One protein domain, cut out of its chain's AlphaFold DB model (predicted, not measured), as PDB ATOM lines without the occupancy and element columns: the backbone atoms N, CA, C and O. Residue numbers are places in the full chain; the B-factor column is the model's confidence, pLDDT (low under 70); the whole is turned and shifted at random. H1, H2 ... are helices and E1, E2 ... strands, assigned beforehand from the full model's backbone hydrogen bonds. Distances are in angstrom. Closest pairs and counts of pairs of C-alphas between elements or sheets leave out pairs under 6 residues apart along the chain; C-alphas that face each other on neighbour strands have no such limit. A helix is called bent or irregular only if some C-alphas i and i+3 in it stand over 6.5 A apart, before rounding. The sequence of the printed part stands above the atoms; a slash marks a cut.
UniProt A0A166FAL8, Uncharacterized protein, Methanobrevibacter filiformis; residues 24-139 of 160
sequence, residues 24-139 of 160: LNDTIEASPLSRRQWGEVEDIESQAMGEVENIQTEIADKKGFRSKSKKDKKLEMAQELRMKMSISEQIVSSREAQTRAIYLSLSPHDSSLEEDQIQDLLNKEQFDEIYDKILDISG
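Overview. This is residues 24 to 139 of the 160 residues of an uncharacterized protein of Methanobrevibacter filiformis (UniProt A0A166FAL8). What shape do these atoms make? The model is a long helical hairpin, H1 and H2 side by side and running opposite ways, with a small head at the end of H2, where H4 and the short H3 pack crosswise on its last turns; residues 60 to 75, at the hairpin's turn, stick out free. What is it made of? The printed part has 116 residues with, along the chain, E1, H1, H2, H3 and H4; it is mostly helix, and E1 pairs with no named strand. How compact is it? It is only just loose, close to extended, with a radius of gyration of the C-alphas of 19.7 A, and a rod in outline, spanning 63 by 27 by 23 A.

Along the chain. Where is the longest helix? H2, residues 72 to 106, runs 50.9 A from C-alpha 72 at (171.638, 218.809, 143.897) to C-alpha 106 at (140.933, 218.501, 184.472). What comes before it? Strand E1 is residues 26 to 30. H1, residues 35 to 62, is 39.8 A long and has a kink of 32 degrees near residue 45. What follows it? H3 is residues 115 to 121; it is neither bent nor irregular, but only just: C-alphas 116 and 119 are 6.2 A apart. H4, residues 124 to 138, is 21.0 A long and ends with C-alpha 138 at (151.714, 213.726, 188.719).

Arrangement. What touches the hub, H2? H1 touches it as a helical hairpin, at a shallow tilt of 6 degrees, opposite ways; their closest C-alphas, of Val 41 and Ala 97, are 5.0 A apart. H3 touches residues 99 to 103 of H2 alone, about perpendicular at 89 degrees, the closest C-alphas being those of Tyr 103 and Glu 115, 6.0 A. H4, with residues 130 to 134 alone, touches residues 98 to 105 of H2 at a steep tilt of 63 degrees, the same way; the C-alphas of Ile 102 and Tyr 131 come closest, at 6.1 A. How do the other parts stand? H3 and H4 are close but not clearly touching, with the C-alphas of Gln 119 and Phe 127 closest at 7.7 A. H1 is apart from H3, H4 and E1. The closest C-alphas of E1 and H2, of Ala 30 and Leu 106, are 4.9 A apart. Are the helix backbones complete? In H2 and H4 every O i to N i+4 pair is within hydrogen-bond range. In H1 20 of 24 are, and in H3 1 of 3, beside 2 of 4 O i to N i+3 pairs.

Size, cuts and confidence. How far does it reach? The two C-alphas farthest apart, of Ser 67 and His 109, are 63.4 A apart. Is it continuous? The printed part has no cut; the links E1 to H1 and H3 to H4 are tight, and H1 to H2 and H2 to H3 are short. Where is confidence low? The mean pLDDT of the printed part is 74.6, and residues 51 to 76 and 107 to 113 are under 70.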
ATOM      1  N   LEU A  24     145.881 233.129 186.730       72.31
ATOM      2  CA  LEU A  24     144.417 233.260 186.734       72.31
ATOM      3  C   LEU A  24     143.891 233.970 187.987       72.31
ATOM      4  O   LEU A  24     142.732 234.379 188.008       72.31
ATOM      5  N   ASN A  25     144.728 234.152 189.018       75.62
ATOM      6  CA  ASN A  25     144.300 234.521 190.371       75.62
ATOM      7  C   ASN A  25     143.143 233.643 190.889       75.62
ATOM      8  O   ASN A  25     142.298 234.115 191.651       75.62
ATOM      9  N   ASP A  26     143.109 232.377 190.475       78.19
ATOM     10  CA  ASP A  26     142.017 231.448 190.762       78.19
ATOM     11  C   ASP A  26     142.561 230.053 191.104       78.19
ATOM     12  O   ASP A  26     143.762 229.777 191.001       78.19
ATOM     13  N   THR A  27     141.677 229.173 191.558       76.12
ATOM     14  CA  THR A  27     141.998 227.788 191.890       76.12
ATOM     15  C   THR A  27     141.286 226.815 190.966       76.12
ATOM     16  O   THR A  27     140.087 226.944 190.734       76.12
ATOM     17  N   ILE A  28     142.006 225.798 190.499       78.25
ATOM     18  CA  ILE A  28     141.480 224.761 189.612       78.25
ATOM     19  C   ILE A  28     141.568 223.407 190.309       78.25
ATOM     20  O   ILE A  28     142.563 223.096 190.963       78.25
ATOM     21  N   GLU A  29     140.537 222.578 190.170       79.44
ATOM     22  CA  GLU A  29     140.606 221.178 190.582       79.44
ATOM     23  C   GLU A  29     141.232 220.331 189.474       79.44
ATOM     24  O   GLU A  29     140.683 220.224 188.378       79.44
ATOM     25  N   ALA A  30     142.343 219.674 189.784       79.44
ATOM     26  CA  ALA A  30     143.054 218.806 188.858       79.44
ATOM     27  C   ALA A  30     143.336 217.446 189.494       79.44
ATOM     28  O   ALA A  30     143.402 217.300 190.717       79.44
ATOM     29  N   SER A  31     143.479 216.424 188.660       81.56
ATOM     30  CA  SER A  31     143.837 215.076 189.093       81.56
ATOM     31  C   SER A  31     145.214 214.704 188.561       81.56
ATOM     32  O   SER A  31     145.474 214.942 187.386       81.56
ATOM     33  N   PRO A  32     146.067 214.035 189.352       81.69
ATOM     34  CA  PRO A  32     147.334 213.545 188.833       81.69
ATOM     35  C   PRO A  32     147.110 212.584 187.660       81.69
ATOM     36  O   PRO A  32     146.159 211.784 187.648       81.69
ATOM     37  N   LEU A  33     147.995 212.659 186.671       80.62
ATOM     38  CA  LEU A  33     148.001 211.762 185.529       80.62
ATOM     39  C   LEU A  33     148.448 210.373 185.976       80.62
ATOM     40  O   LEU A  33     149.465 210.184 186.640       80.62
ATOM     41  N   SER A  34     147.678 209.360 185.591       81.25
ATOM     42  CA  SER A  34     148.134 207.980 185.734       81.25
ATOM     43  C   SER A  34     149.219 207.668 184.703       81.25
ATOM     44  O   SER A  34     149.200 208.202 183.599       81.25
ATOM     45  N   ARG A  35     150.088 206.696 184.997       76.25
ATOM     46  CA  ARG A  35     151.115 206.218 184.050       76.25
ATOM     47  C   ARG A  35     150.559 205.851 182.668       76.25
ATOM     48  O   ARG A  35     151.237 206.022 181.667       76.25
ATOM     49  N   ARG A  36     149.324 205.341 182.608       79.25
ATOM     50  CA  ARG A  36     148.654 205.031 181.339       79.25
ATOM     51  C   ARG A  36     148.290 206.298 180.563       79.25
ATOM     52  O   ARG A  36     148.495 206.331 179.362       79.25
ATOM     53  N   GLN A  37     147.742 207.300 181.246       82.94
ATOM     54  CA  GLN A  37     147.403 208.586 180.631       82.94
ATOM     55  C   GLN A  37     148.659 209.333 180.187       82.94
ATOM     56  O   GLN A  37     148.651 209.943 179.131       82.94
ATOM     57  N   TRP A  38     149.736 209.238 180.966       86.50
ATOM     58  CA  TRP A  38     151.028 209.783 180.573       86.50
ATOM     59  C   TRP A  38     151.594 209.090 179.330       86.50
ATOM     60  O   TRP A  38     152.033 209.768 178.415       86.50
ATOM     61  N   GLY A  39     151.463 207.763 179.228       83.31
ATOM     62  CA  GLY A  39     151.822 207.046 178.001       83.31
ATOM     63  C   GLY A  39     151.060 207.540 176.761       83.31
ATOM     64  O   GLY A  39     151.651 207.639 175.698       83.31
ATOM     65  N   GLU A  40     149.783 207.926 176.892       85.75
ATOM     66  CA  GLU A  40     149.029 208.531 175.776       85.75
ATOM     67  C   GLU A  40     149.603 209.896 175.351       85.75
ATOM     68  O   GLU A  40     149.530 210.242 174.176       85.75
ATOM     69  N   VAL A  41     150.164 210.664 176.288       86.12
ATOM     70  CA  VAL A  41     150.822 211.952 176.016       86.12
ATOM     71  C   VAL A  41     152.177 211.719 175.338       86.12
ATOM     72  O   VAL A  41     152.443 212.304 174.289       86.12
ATOM     73  N   GLU A  42     152.993 210.806 175.871       84.25
ATOM     74  CA  GLU A  42     154.299 210.436 175.300       84.25
ATOM     75  C   GLU A  42     154.176 209.849 173.886       84.25
ATOM     76  O   GLU A  42     155.036 210.095 173.036       84.25
ATOM     77  N   ASP A  43     153.109 209.095 173.607       85.56
ATOM     78  CA  ASP A  43     152.847 208.527 172.282       85.56
ATOM     79  C   ASP A  43     152.645 209.626 171.221       85.56
ATOM     80  O   ASP A  43     153.109 209.471 170.088       85.56
ATOM     81  N   ILE A  44     151.998 210.744 171.577       84.12
ATOM     82  CA  ILE A  44     151.796 211.893 170.678       84.12
ATOM     83  C   ILE A  44     153.142 212.561 170.368       84.12
ATOM     84  O   ILE A  44     153.455 212.825 169.205       84.12
ATOM     85  N   GLU A  45     153.976 212.789 171.386       80.19
ATOM     86  CA  GLU A  45     155.289 213.421 171.200       80.19
ATOM     87  C   GLU A  45     156.255 212.529 170.406       80.19
ATOM     88  O   GLU A  45     156.958 212.995 169.502       80.19
ATOM     89  N   SER A  46     156.253 211.227 170.697       80.25
ATOM     90  CA  SER A  46     157.153 210.251 170.075       80.25
ATOM     91  C   SER A  46     156.893 210.076 168.579       80.25
ATOM     92  O   SER A  46     157.836 209.892 167.805       80.25
ATOM     93  N   GLN A  47     155.629 210.154 168.147       80.25
ATOM     94  CA  GLN A  47     155.270 210.049 166.730       80.25
ATOM     95  C   GLN A  47     155.907 211.168 165.902       80.25
ATOM     96  O   GLN A  47     156.492 210.893 164.853       80.25
ATOM     97  N   ALA A  48     155.873 212.404 166.398       72.62
ATOM     98  CA  ALA A  48     156.451 213.542 165.693       72.62
ATOM     99  C   ALA A  48     157.989 213.557 165.745       72.62
ATOM    100  O   ALA A  48     158.640 213.912 164.760       72.62
ATOM    101  N   MET A  49     158.597 213.124 166.858       72.25
ATOM    102  CA  MET A  49     160.060 213.014 166.958       72.25
ATOM    103  C   MET A  49     160.641 211.986 165.979       72.25
ATOM    104  O   MET A  49     161.651 212.261 165.326       72.25
ATOM    105  N   GLY A  50     159.985 210.832 165.816       70.12
ATOM    106  CA  GLY A  50     160.441 209.789 164.895       70.12
ATOM    107  C   GLY A  50     160.527 210.261 163.438       70.12
ATOM    108  O   GLY A  50     161.426 209.854 162.699       70.12
ATOM    109  N   GLU A  51     159.641 211.159 163.004       69.38
ATOM    110  CA  GLU A  51     159.685 211.724 161.650       69.38
ATOM    111  C   GLU A  51     160.892 212.651 161.440       69.38
ATOM    112  O   GLU A  51     161.567 212.568 160.405       69.38
ATOM    113  N   VAL A  52     161.228 213.467 162.443       68.19
ATOM    114  CA  VAL A  52     162.397 214.360 162.412       68.19
ATOM    115  C   VAL A  52     163.699 213.553 162.348       68.19
ATOM    116  O   VAL A  52     164.567 213.845 161.515       68.19
ATOM    117  N   GLU A  53     163.844 212.522 163.186       63.59
ATOM    118  CA  GLU A  53     165.038 211.662 163.230       63.59
ATOM    119  C   GLU A  53     165.262 210.912 161.908       63.59
ATOM    120  O   GLU A  53     166.389 210.843 161.397       63.59
ATOM    121  N   ASN A  54     164.185 210.411 161.299       69.81
ATOM    122  CA  ASN A  54     164.240 209.737 160.004       69.81
ATOM    123  C   ASN A  54     164.739 210.677 158.893       69.81
ATOM    124  O   ASN A  54     165.613 210.303 158.105       69.81
ATOM    125  N   ILE A  55     164.253 211.925 158.856       69.25
ATOM    126  CA  ILE A  55     164.703 212.931 157.879       69.25
ATOM    127  C   ILE A  55     166.182 213.278 158.089       69.25
ATOM    128  O   ILE A  55     166.932 213.381 157.113       69.25
ATOM    129  N   GLN A  56     166.631 213.436 159.338       62.22
ATOM    130  CA  GLN A  56     168.039 213.717 159.643       62.22
ATOM    131  C   GLN A  56     168.963 212.571 159.210       62.22
ATOM    132  O   GLN A  56     170.004 212.822 158.594       62.22
ATOM    133  N   THR A  57     168.557 211.327 159.462       68.00
ATOM    134  CA  THR A  57     169.315 210.129 159.071       68.00
ATOM    135  C   THR A  57     169.424 210.017 157.548       68.00
ATOM    136  O   THR A  57     170.521 209.858 157.008       68.00
ATOM    137  N   GLU A  58     168.328 210.254 156.817       66.69
ATOM    138  CA  GLU A  58     168.350 210.299 155.350       66.69
ATOM    139  C   GLU A  58     169.288 211.377 154.777       66.69
ATOM    140  O   GLU A  58     169.873 211.197 153.701       66.69
ATOM    141  N   ILE A  59     169.395 212.531 155.441       65.94
ATOM    142  CA  ILE A  59     170.293 213.620 155.034       65.94
ATOM    143  C   ILE A  59     171.756 213.226 155.287       65.94
ATOM    144  O   ILE A  59     172.618 213.511 154.446       65.94
ATOM    145  N   ALA A  60     172.043 212.571 156.414       61.75
ATOM    146  CA  ALA A  60     173.385 212.123 156.781       61.75
ATOM    147  C   ALA A  60     173.928 211.074 155.796       61.75
ATOM    148  O   ALA A  60     175.041 211.235 155.285       61.75
ATOM    149  N   ASP A  61     173.113 210.086 155.424       61.47
ATOM    150  CA  ASP A  61     173.505 209.017 154.498       61.47
ATOM    151  C   ASP A  61     173.758 209.524 153.066       61.47
ATOM    152  O   ASP A  61     174.612 209.006 152.338       61.47
ATOM    153  N   LYS A  62     173.070 210.596 152.649       60.81
ATOM    154  CA  LYS A  62     173.221 211.200 151.310       60.81
ATOM    155  C   LYS A  62     174.423 212.148 151.188       60.81
ATOM    156  O   LYS A  62     174.867 212.405 150.068       60.81
ATOM    157  N   LYS A  63     175.003 212.634 152.295       56.00
ATOM    158  CA  LYS A  63     176.212 213.493 152.280       56.00
ATOM    159  C   LYS A  63     177.506 212.740 151.938       56.00
ATOM    160  O   LYS A  63     178.518 213.382 151.656       56.00
ATOM    161  N   GLY A  64     177.484 211.405 151.913       54.44
ATOM    162  CA  GLY A  64     178.665 210.570 151.681       54.44
ATOM    163  C   GLY A  64     179.175 210.490 150.236       54.44
ATOM    164  O   GLY A  64     180.324 210.101 150.039       54.44
ATOM    165  N   PHE A  65     178.400 210.850 149.203       57.28
ATOM    166  CA  PHE A  65     178.825 210.615 147.814       57.28
ATOM    167  C   PHE A  65     178.374 211.712 146.826       57.28
ATOM    168  O   PHE A  65     177.208 211.800 146.461       57.28
ATOM    169  N   ARG A  66     179.381 212.407 146.267       56.22
ATOM    170  CA  ARG A  66     179.458 213.051 144.931       56.22
ATOM    171  C   ARG A  66     179.187 214.557 144.767       56.22
ATOM    172  O   ARG A  66     178.356 215.191 145.394       56.22
ATOM    173  N   SER A  67     180.000 215.084 143.847       53.88
ATOM    174  CA  SER A  67     180.151 216.456 143.356       53.88
ATOM    175  C   SER A  67     178.834 217.162 143.002       53.88
ATOM    176  O   SER A  67     178.005 216.613 142.280       53.88
ATOM    177  N   LYS A  68     178.702 218.413 143.475       54.59
ATOM    178  CA  LYS A  68     177.521 219.287 143.388       54.59
ATOM    179  C   LYS A  68     177.184 219.692 141.946       54.59
ATOM    180  O   LYS A  68     177.770 220.620 141.385       54.59
ATOM    181  N   SER A  69     176.181 219.055 141.362       58.28
ATOM    182  CA  SER A  69     175.490 219.483 140.146       58.28
ATOM    183  C   SER A  69     174.350 220.473 140.457       58.28
ATOM    184  O   SER A  69     173.879 220.598 141.587       58.28
ATOM    185  N   LYS A  70     173.828 221.180 139.441       56.88
ATOM    186  CA  LYS A  70     172.652 222.069 139.589       56.88
ATOM    187  C   LYS A  70     171.361 221.332 140.002       56.88
ATOM    188  O   LYS A  70     170.428 221.993 140.456       56.88
ATOM    189  N   LYS A  71     171.287 220.000 139.848       58.34
ATOM    190  CA  LYS A  71     170.173 219.179 140.362       58.34
ATOM    191  C   LYS A  71     170.235 219.035 141.885       58.34
ATOM    192  O   LYS A  71     169.184 219.035 142.519       58.34
ATOM    193  N   ASP A  72     171.435 219.030 142.461       59.91
ATOM    194  CA  ASP A  72     171.638 218.809 143.897       59.91
ATOM    195  C   ASP A  72     171.180 220.009 144.732       59.91
ATOM    196  O   ASP A  72     170.624 219.825 145.805       59.91
ATOM    197  N   LYS A  73     171.253 221.235 144.188       62.00
ATOM    198  CA  LYS A  73     170.706 222.435 144.855       62.00
ATOM    199  C   LYS A  73     169.181 222.414 145.021       62.00
ATOM    200  O   LYS A  73     168.667 222.961 145.988       62.00
ATOM    201  N   LYS A  74     168.439 221.812 144.079       65.38
ATOM    202  CA  LYS A  74     166.974 221.667 144.207       65.38
ATOM    203  C   LYS A  74     166.604 220.578 145.214       65.38
ATOM    204  O   LYS A  74     165.581 220.701 145.876       65.38
ATOM    205  N   LEU A  75     167.428 219.536 145.316       67.19
ATOM    206  CA  LEU A  75     167.262 218.466 146.295       67.19
ATOM    207  C   LEU A  75     167.567 218.962 147.716       67.19
ATOM    208  O   LEU A  75     166.774 218.710 148.612       67.19
ATOM    209  N   GLU A  76     168.645 219.732 147.889       68.44
ATOM    210  CA  GLU A  76     169.029 220.377 149.154       68.44
ATOM    211  C   GLU A  76     167.912 221.311 149.652       68.44
ATOM    212  O   GLU A  76     167.444 221.168 150.776       68.44
ATOM    213  N   MET A  77     167.363 222.162 148.776       70.56
ATOM    214  CA  MET A  77     166.235 223.040 149.123       70.56
ATOM    215  C   MET A  77     164.958 222.263 149.493       70.56
ATOM    216  O   MET A  77     164.228 222.666 150.396       70.56
ATOM    217  N   ALA A  78     164.676 221.141 148.822       73.38
ATOM    218  CA  ALA A  78     163.534 220.287 149.154       73.38
ATOM    219  C   ALA A  78     163.722 219.550 150.493       73.38
ATOM    220  O   ALA A  78     162.753 219.363 151.225       73.38
ATOM    221  N   GLN A  79     164.953 219.154 150.829       76.50
ATOM    222  CA  GLN A  79     165.292 218.553 152.122       76.50
ATOM    223  C   GLN A  79     165.206 219.575 153.261       76.50
ATOM    224  O   GLN A  79     164.616 219.272 154.293       76.50
ATOM    225  N   GLU A  80     165.707 220.795 153.058       75.06
ATOM    226  CA  GLU A  80     165.567 221.891 154.025       75.06
ATOM    227  C   GLU A  80     164.098 222.245 154.289       75.06
ATOM    228  O   GLU A  80     163.712 222.466 155.435       75.06
ATOM    229  N   LEU A  81     163.261 222.279 153.245       75.00
ATOM    230  CA  LEU A  81     161.819 222.500 153.390       75.00
ATOM    231  C   LEU A  81     161.148 221.370 154.181       75.00
ATOM    232  O   LEU A  81     160.384 221.662 155.095       75.00
ATOM    233  N   ARG A  82     161.468 220.102 153.887       74.44
ATOM    234  CA  ARG A  82     160.941 218.948 154.640       74.44
ATOM    235  C   ARG A  82     161.344 218.977 156.110       74.44
ATOM    236  O   ARG A  82     160.504 218.750 156.965       74.44
ATOM    237  N   MET A  83     162.601 219.303 156.403       75.19
ATOM    238  CA  MET A  83     163.078 219.414 157.780       75.19
ATOM    239  C   MET A  83     162.359 220.541 158.533       75.19
ATOM    240  O   MET A  83     161.944 220.349 159.668       75.19
ATOM    241  N   LYS A  84     162.157 221.702 157.895       77.75
ATOM    242  CA  LYS A  84     161.392 222.809 158.494       77.75
ATOM    243  C   LYS A  84     159.935 222.439 158.763       77.75
ATOM    244  O   LYS A  84     159.423 222.813 159.811       77.75
ATOM    245  N   MET A  85     159.292 221.720 157.840       74.81
ATOM    246  CA  MET A  85     157.919 221.235 158.027       74.81
ATOM    247  C   MET A  85     157.831 220.240 159.189       74.81
ATOM    248  O   MET A  85     156.999 220.414 160.069       74.81
ATOM    249  N   SER A  86     158.764 219.294 159.262       74.25
ATOM    250  CA  SER A  86     158.799 218.301 160.339       74.25
ATOM    251  C   SER A  86     159.062 218.925 161.718       74.25
ATOM    252  O   SER A  86     158.423 218.558 162.695       74.25
ATOM    253  N   ILE A  87     159.910 219.959 161.806       78.81
ATOM    254  CA  ILE A  87     160.081 220.733 163.051       78.81
ATOM    255  C   ILE A  87     158.785 221.461 163.431       78.81
ATOM    256  O   ILE A  87     158.437 221.525 164.608       78.81
ATOM    257  N   SER A  88     158.058 222.029 162.461       78.25
ATOM    258  CA  SER A  88     156.770 222.660 162.770       78.25
ATOM    259  C   SER A  88     155.719 221.650 163.227       78.25
ATOM    260  O   SER A  88     154.971 221.957 164.148       78.25
ATOM    261  N   GLU A  89     155.700 220.449 162.646       79.81
ATOM    262  CA  GLU A  89     154.829 219.348 163.070       79.81
ATOM    263  C   GLU A  89     155.177 218.902 164.496       79.81
ATOM    264  O   GLU A  89     154.285 218.793 165.326       79.81
ATOM    265  N   GLN A  90     156.464 218.804 164.841       80.56
ATOM    266  CA  GLN A  90     156.913 218.514 166.207       80.56
ATOM    267  C   GLN A  90     156.425 219.545 167.234       80.56
ATOM    268  O   GLN A  90     155.990 219.176 168.324       80.56
ATOM    269  N   ILE A  91     156.474 220.839 166.899       82.31
ATOM    270  CA  ILE A  91     155.977 221.902 167.785       82.31
ATOM    271  C   ILE A  91     154.461 221.778 167.985       82.31
ATOM    272  O   ILE A  91     153.975 221.967 169.100       82.31
ATOM    273  N   VAL A  92     153.719 221.464 166.919       84.44
ATOM    274  CA  VAL A  92     152.267 221.257 166.989       84.44
ATOM    275  C   VAL A  92     151.946 220.039 167.853       84.44
ATOM    276  O   VAL A  92     151.182 220.174 168.804       84.44
ATOM    277  N   SER A  93     152.595 218.899 167.613       83.31
ATOM    278  CA  SER A  93     152.364 217.671 168.379       83.31
ATOM    279  C   SER A  93     152.743 217.805 169.851       83.31
ATOM    280  O   SER A  93     152.030 217.290 170.702       83.31
ATOM    281  N   SER A  94     153.803 218.546 170.189       84.38
ATOM    282  CA  SER A  94     154.121 218.835 171.596       84.38
ATOM    283  C   SER A  94     153.017 219.665 172.260       84.38
ATOM    284  O   SER A  94     152.586 219.367 173.373       84.38
ATOM    285  N   ARG A  95     152.468 220.660 171.556       85.44
ATOM    286  CA  ARG A  95     151.350 221.458 172.076       85.44
ATOM    287  C   ARG A  95     150.062 220.638 172.205       85.44
ATOM    288  O   ARG A  95     149.320 220.822 173.170       85.44
ATOM    289  N   GLU A  96     149.803 219.718 171.279       86.62
ATOM    290  CA  GLU A  96     148.704 218.744 171.364       86.62
ATOM    291  C   GLU A  96     148.880 217.804 172.563       86.62
ATOM    292  O   GLU A  96     147.948 217.633 173.346       86.62
ATOM    293  N   ALA A  97     150.085 217.274 172.776       86.31
ATOM    294  CA  ALA A  97     150.410 216.414 173.911       86.31
ATOM    295  C   ALA A  97     150.179 217.132 175.254       86.31
ATOM    296  O   ALA A  97     149.506 216.606 176.145       86.31
ATOM    297  N   GLN A  98     150.639 218.378 175.376       88.62
ATOM    298  CA  GLN A  98     150.381 219.219 176.550       88.62
ATOM    299  C   GLN A  98     148.882 219.479 176.755       88.62
ATOM    300  O   GLN A  98     148.371 219.392 177.872       88.62
ATOM    301  N   THR A  99     148.145 219.738 175.672       87.44
ATOM    302  CA  THR A  99     146.687 219.952 175.719       87.44
ATOM    303  C   THR A  99     145.974 218.703 176.224       87.44
ATOM    304  O   THR A  99     145.122 218.786 177.113       87.44
ATOM    305  N   ARG A 100     146.385 217.531 175.732       86.50
ATOM    306  CA  ARG A 100     145.881 216.228 176.164       86.50
ATOM    307  C   ARG A 100     146.157 215.983 177.644       86.50
ATOM    308  O   ARG A 100     145.273 215.520 178.364       86.50
ATOM    309  N   ALA A 101     147.352 216.323 178.123       86.62
ATOM    310  CA  ALA A 101     147.717 216.211 179.533       86.62
ATOM    311  C   ALA A 101     146.808 217.074 180.427       86.62
ATOM    312  O   ALA A 101     146.259 216.580 181.418       86.62
ATOM    313  N   ILE A 102     146.577 218.331 180.036       86.81
ATOM    314  CA  ILE A 102     145.666 219.246 180.736       86.81
ATOM    315  C   ILE A 102     144.240 218.690 180.731       86.81
ATOM    316  O   ILE A 102     143.614 218.570 181.787       86.81
ATOM    317  N   TYR A 103     143.748 218.260 179.570       85.19
ATOM    318  CA  TYR A 103     142.419 217.671 179.417       85.19
ATOM    319  C   TYR A 103     142.206 216.463 180.338       85.19
ATOM    320  O   TYR A 103     141.222 216.391 181.076       85.19
ATOM    321  N   LEU A 104     143.148 215.518 180.345       83.19
ATOM    322  CA  LEU A 104     143.065 214.275 181.119       83.19
ATOM    323  C   LEU A 104     143.166 214.480 182.639       83.19
ATOM    324  O   LEU A 104     142.738 213.601 183.408       83.19
ATOM    325  N   SER A 105     143.751 215.602 183.054       80.75
ATOM    326  CA  SER A 105     143.894 216.022 184.445       80.75
ATOM    327  C   SER A 105     142.660 216.781 184.951       80.75
ATOM    328  O   SER A 105     142.166 216.495 186.046       80.75
ATOM    329  N   LEU A 106     142.108 217.686 184.135       78.62
ATOM    330  CA  LEU A 106     140.933 218.501 184.472       78.62
ATOM    331  C   LEU A 106     139.601 217.753 184.288       78.62
ATOM    332  O   LEU A 106     138.637 218.015 185.009       78.62
ATOM    333  N   SER A 107     139.532 216.791 183.362       65.00
ATOM    334  CA  SER A 107     138.294 216.082 183.014       65.00
ATOM    335  C   SER A 107     138.083 214.809 183.845       65.00
ATOM    336  O   SER A 107     138.488 213.701 183.471       65.00
ATOM    337  N   PRO A 108     137.420 214.933 185.010       53.44
ATOM    338  CA  PRO A 108     136.434 213.915 185.361       53.44
ATOM    339  C   PRO A 108     135.063 214.454 185.809       53.44
ATOM    340  O   PRO A 108     134.235 213.639 186.222       53.44
ATOM    341  N   HIS A 109     134.778 215.766 185.765       46.75
ATOM    342  CA  HIS A 109     133.515 216.292 186.329       46.75
ATOM    343  C   HIS A 109     132.634 217.216 185.496       46.75
ATOM    344  O   HIS A 109     131.515 217.451 185.937       46.75
ATOM    345  N   ASP A 110     133.012 217.632 184.294       49.66
ATOM    346  CA  ASP A 110     132.071 218.377 183.461       49.66
ATOM    347  C   ASP A 110     132.279 218.019 181.997       49.66
ATOM    348  O   ASP A 110     133.315 218.289 181.398       49.66
ATOM    349  N   SER A 111     131.281 217.362 181.417       54.25
ATOM    350  CA  SER A 111     131.221 216.944 180.015       54.25
ATOM    351  C   SER A 111     131.057 218.127 179.044       54.25
ATOM    352  O   SER A 111     130.427 217.974 178.001       54.25
ATOM    353  N   SER A 112     131.536 219.315 179.415       59.31
ATOM    354  CA  SER A 112     131.381 220.571 178.679       59.31
ATOM    355  C   SER A 112     132.690 221.091 178.090       59.31
ATOM    356  O   SER A 112     132.639 221.857 177.134       59.31
ATOM    357  N   LEU A 113     133.838 220.673 178.632       67.25
ATOM    358  CA  LEU A 113     135.152 221.011 178.095       67.25
ATOM    359  C   LEU A 113     135.508 220.033 176.978       67.25
ATOM    360  O   LEU A 113     135.671 218.834 177.216       67.25
ATOM    361  N   GLU A 114     135.619 220.554 175.762       74.38
ATOM    362  CA  GLU A 114     136.227 219.844 174.639       74.38
ATOM    363  C   GLU A 114     137.739 220.091 174.644       74.38
ATOM    364  O   GLU A 114     138.205 221.157 175.044       74.38
ATOM    365  N   GLU A 115     138.515 219.095 174.218       73.75
ATOM    366  CA  GLU A 115     139.982 219.165 174.191       73.75
ATOM    367  C   GLU A 115     140.478 220.366 173.368       73.75
ATOM    368  O   GLU A 115     141.347 221.114 173.817       73.75
ATOM    369  N   ASP A 116     139.819 220.629 172.239       74.00
ATOM    370  CA  ASP A 116     140.126 221.736 171.328       74.00
ATOM    371  C   ASP A 116     139.916 223.118 171.971       74.00
ATOM    372  O   ASP A 116     140.561 224.093 171.594       74.00
ATOM    373  N   GLN A 117     139.054 223.220 172.987       72.19
ATOM    374  CA  GLN A 117     138.763 224.492 173.650       72.19
ATOM    375  C   GLN A 117     139.860 224.900 174.638       72.19
ATOM    376  O   GLN A 117     139.996 226.082 174.944       72.19
ATOM    377  N   ILE A 118     140.667 223.961 175.138       75.12
ATOM    378  CA  ILE A 118     141.702 224.258 176.142       75.12
ATOM    379  C   ILE A 118     142.767 225.203 175.575       75.12
ATOM    380  O   ILE A 118     143.231 226.095 176.284       75.12
ATOM    381  N   GLN A 119     143.121 225.043 174.296       72.44
ATOM    382  CA  GLN A 119     144.103 225.909 173.639       72.44
ATOM    383  C   GLN A 119     143.583 227.331 173.409       72.44
ATOM    384  O   GLN A 119     144.378 228.270 173.423       72.44
ATOM    385  N   ASP A 120     142.272 227.486 173.220       74.81
ATOM    386  CA  ASP A 120     141.635 228.772 172.928       74.81
ATOM    387  C   ASP A 120     141.235 229.541 174.197       74.81
ATOM    388  O   ASP A 120     141.134 230.769 174.182       74.81
ATOM    389  N   LEU A 121     140.996 228.831 175.304       70.69
ATOM    390  CA  LEU A 121     140.539 229.415 176.567       70.69
ATOM    391  C   LEU A 121     141.674 229.990 177.420       70.69
ATOM    392  O   LEU A 121     141.420 230.852 178.264       70.69
ATOM    393  N   LEU A 122     142.902 229.511 177.227       77.12
ATOM    394  CA  LEU A 122     144.050 229.857 178.058       77.12
ATOM    395  C   LEU A 122     145.079 230.651 177.259       77.12
ATOM    396  O   LEU A 122     145.523 230.246 176.185       77.12
ATOM    397  N   ASN A 123     145.532 231.769 177.826       81.62
ATOM    398  CA  ASN A 123     146.720 232.438 177.307       81.62
ATOM    399  C   ASN A 123     147.955 231.560 177.544       81.62
ATOM    400  O   ASN A 123     147.976 230.746 178.463       81.62
ATOM    401  N   LYS A 124     149.020 231.771 176.757       80.62
ATOM    402  CA  LYS A 124     150.252 230.967 176.840       80.62
ATOM    403  C   LYS A 124     150.772 230.801 178.278       80.62
ATOM    404  O   LYS A 124     151.033 229.686 178.690       80.62
ATOM    405  N   GLU A 125     150.858 231.889 179.044       83.44
ATOM    406  CA  GLU A 125     151.349 231.849 180.432       83.44
ATOM    407  C   GLU A 125     150.471 230.988 181.352       83.44
ATOM    408  O   GLU A 125     150.987 230.252 182.184       83.44
ATOM    409  N   GLN A 126     149.149 231.047 181.176       82.44
ATOM    410  CA  GLN A 126     148.197 230.256 181.962       82.44
ATOM    411  C   GLN A 126     148.267 228.781 181.582       82.44
ATOM    412  O   GLN A 126     148.192 227.912 182.444       82.44
ATOM    413  N   PHE A 127     148.415 228.504 180.289       84.81
ATOM    414  CA  PHE A 127     148.560 227.158 179.763       84.81
ATOM    415  C   PHE A 127     149.826 226.485 180.306       84.81
ATOM    416  O   PHE A 127     149.738 225.386 180.853       84.81
ATOM    417  N   ASP A 128     150.968 227.173 180.205       86.31
ATOM    418  CA  ASP A 128     152.264 226.675 180.668       86.31
ATOM    419  C   ASP A 128     152.228 226.440 182.197       86.31
ATOM    420  O   ASP A 128     152.560 225.352 182.661       86.31
ATOM    421  N   GLU A 129     151.693 227.387 182.985       83.31
ATOM    422  CA  GLU A 129     151.579 227.236 184.446       83.31
ATOM    423  C   GLU A 129     150.679 226.059 184.855       83.31
ATOM    424  O   GLU A 129     151.002 225.306 185.776       83.31
ATOM    425  N   ILE A 130     149.536 225.884 184.187       84.56
ATOM    426  CA  ILE A 130     148.629 224.765 184.468       84.56
ATOM    427  C   ILE A 130     149.310 223.439 184.133       84.56
ATOM    428  O   ILE A 130     149.200 222.491 184.911       84.56
ATOM    429  N   TYR A 131     150.015 223.364 183.005       87.12
ATOM    430  CA  TYR A 131     150.744 222.167 182.605       87.12
ATOM    431  C   TYR A 131     151.831 221.795 183.622       87.12
ATOM    432  O   TYR A 131     151.858 220.654 184.086       87.12
ATOM    433  N   ASP A 132     152.646 222.760 184.054       86.88
ATOM    434  CA  ASP A 132     153.699 222.539 185.051       86.88
ATOM    435  C   ASP A 132     153.116 222.043 186.378       86.88
ATOM    436  O   ASP A 132     153.545 221.023 186.920       86.88
ATOM    437  N   LYS A 133     152.037 222.674 186.857       82.88
ATOM    438  CA  LYS A 133     151.341 222.218 188.070       82.88
ATOM    439  C   LYS A 133     150.782 220.805 187.940       82.88
ATOM    440  O   LYS A 133     150.704 220.090 188.939       82.88
ATOM    441  N   ILE A 134     150.358 220.402 186.743       84.19
ATOM    442  CA  ILE A 134     149.866 219.046 186.487       84.19
ATOM    443  C   ILE A 134     151.007 218.034 186.546       84.19
ATOM    444  O   ILE A 134     150.812 216.943 187.086       84.19
ATOM    445  N   LEU A 135     152.184 218.373 186.033       84.00
ATOM    446  CA  LEU A 135     153.358 217.508 186.109       84.00
ATOM    447  C   LEU A 135     153.850 217.361 187.547       84.00
ATOM    448  O   LEU A 135     154.046 216.224 187.988       84.00
ATOM    449  N   ASP A 136     153.888 218.464 188.302       81.69
ATOM    450  CA  ASP A 136     154.219 218.483 189.731       81.69
ATOM    451  C   ASP A 136     153.342 217.497 190.517       81.69
ATOM    452  O   ASP A 136     153.842 216.622 191.226       81.69
ATOM    453  N   ILE A 137     152.011 217.586 190.373       80.69
ATOM    454  CA  ILE A 137     151.105 216.676 191.096       80.69
ATOM    455  C   ILE A 137     151.171 215.239 190.586       80.69
ATOM    456  O   ILE A 137     150.834 214.312 191.325       80.69
ATOM    457  N   SER A 138     151.574 215.047 189.331       78.56
ATOM    458  CA  SER A 138     151.714 213.726 188.719       78.56
ATOM    459  C   SER A 138     153.052 213.064 189.055       78.56
ATOM    460  O   SER A 138     153.207 211.871 188.798       78.56
ATOM    461  N   GLY A 139     154.001 213.803 189.648       73.94
ATOM    462  CA  GLY A 139     155.353 213.325 189.931       73.94
ATOM    463  C   GLY A 139     156.157 213.036 188.663       73.94
ATOM    464  O   GLY A 139     156.974 212.115 188.653       73.94
TER     465      GLY A 139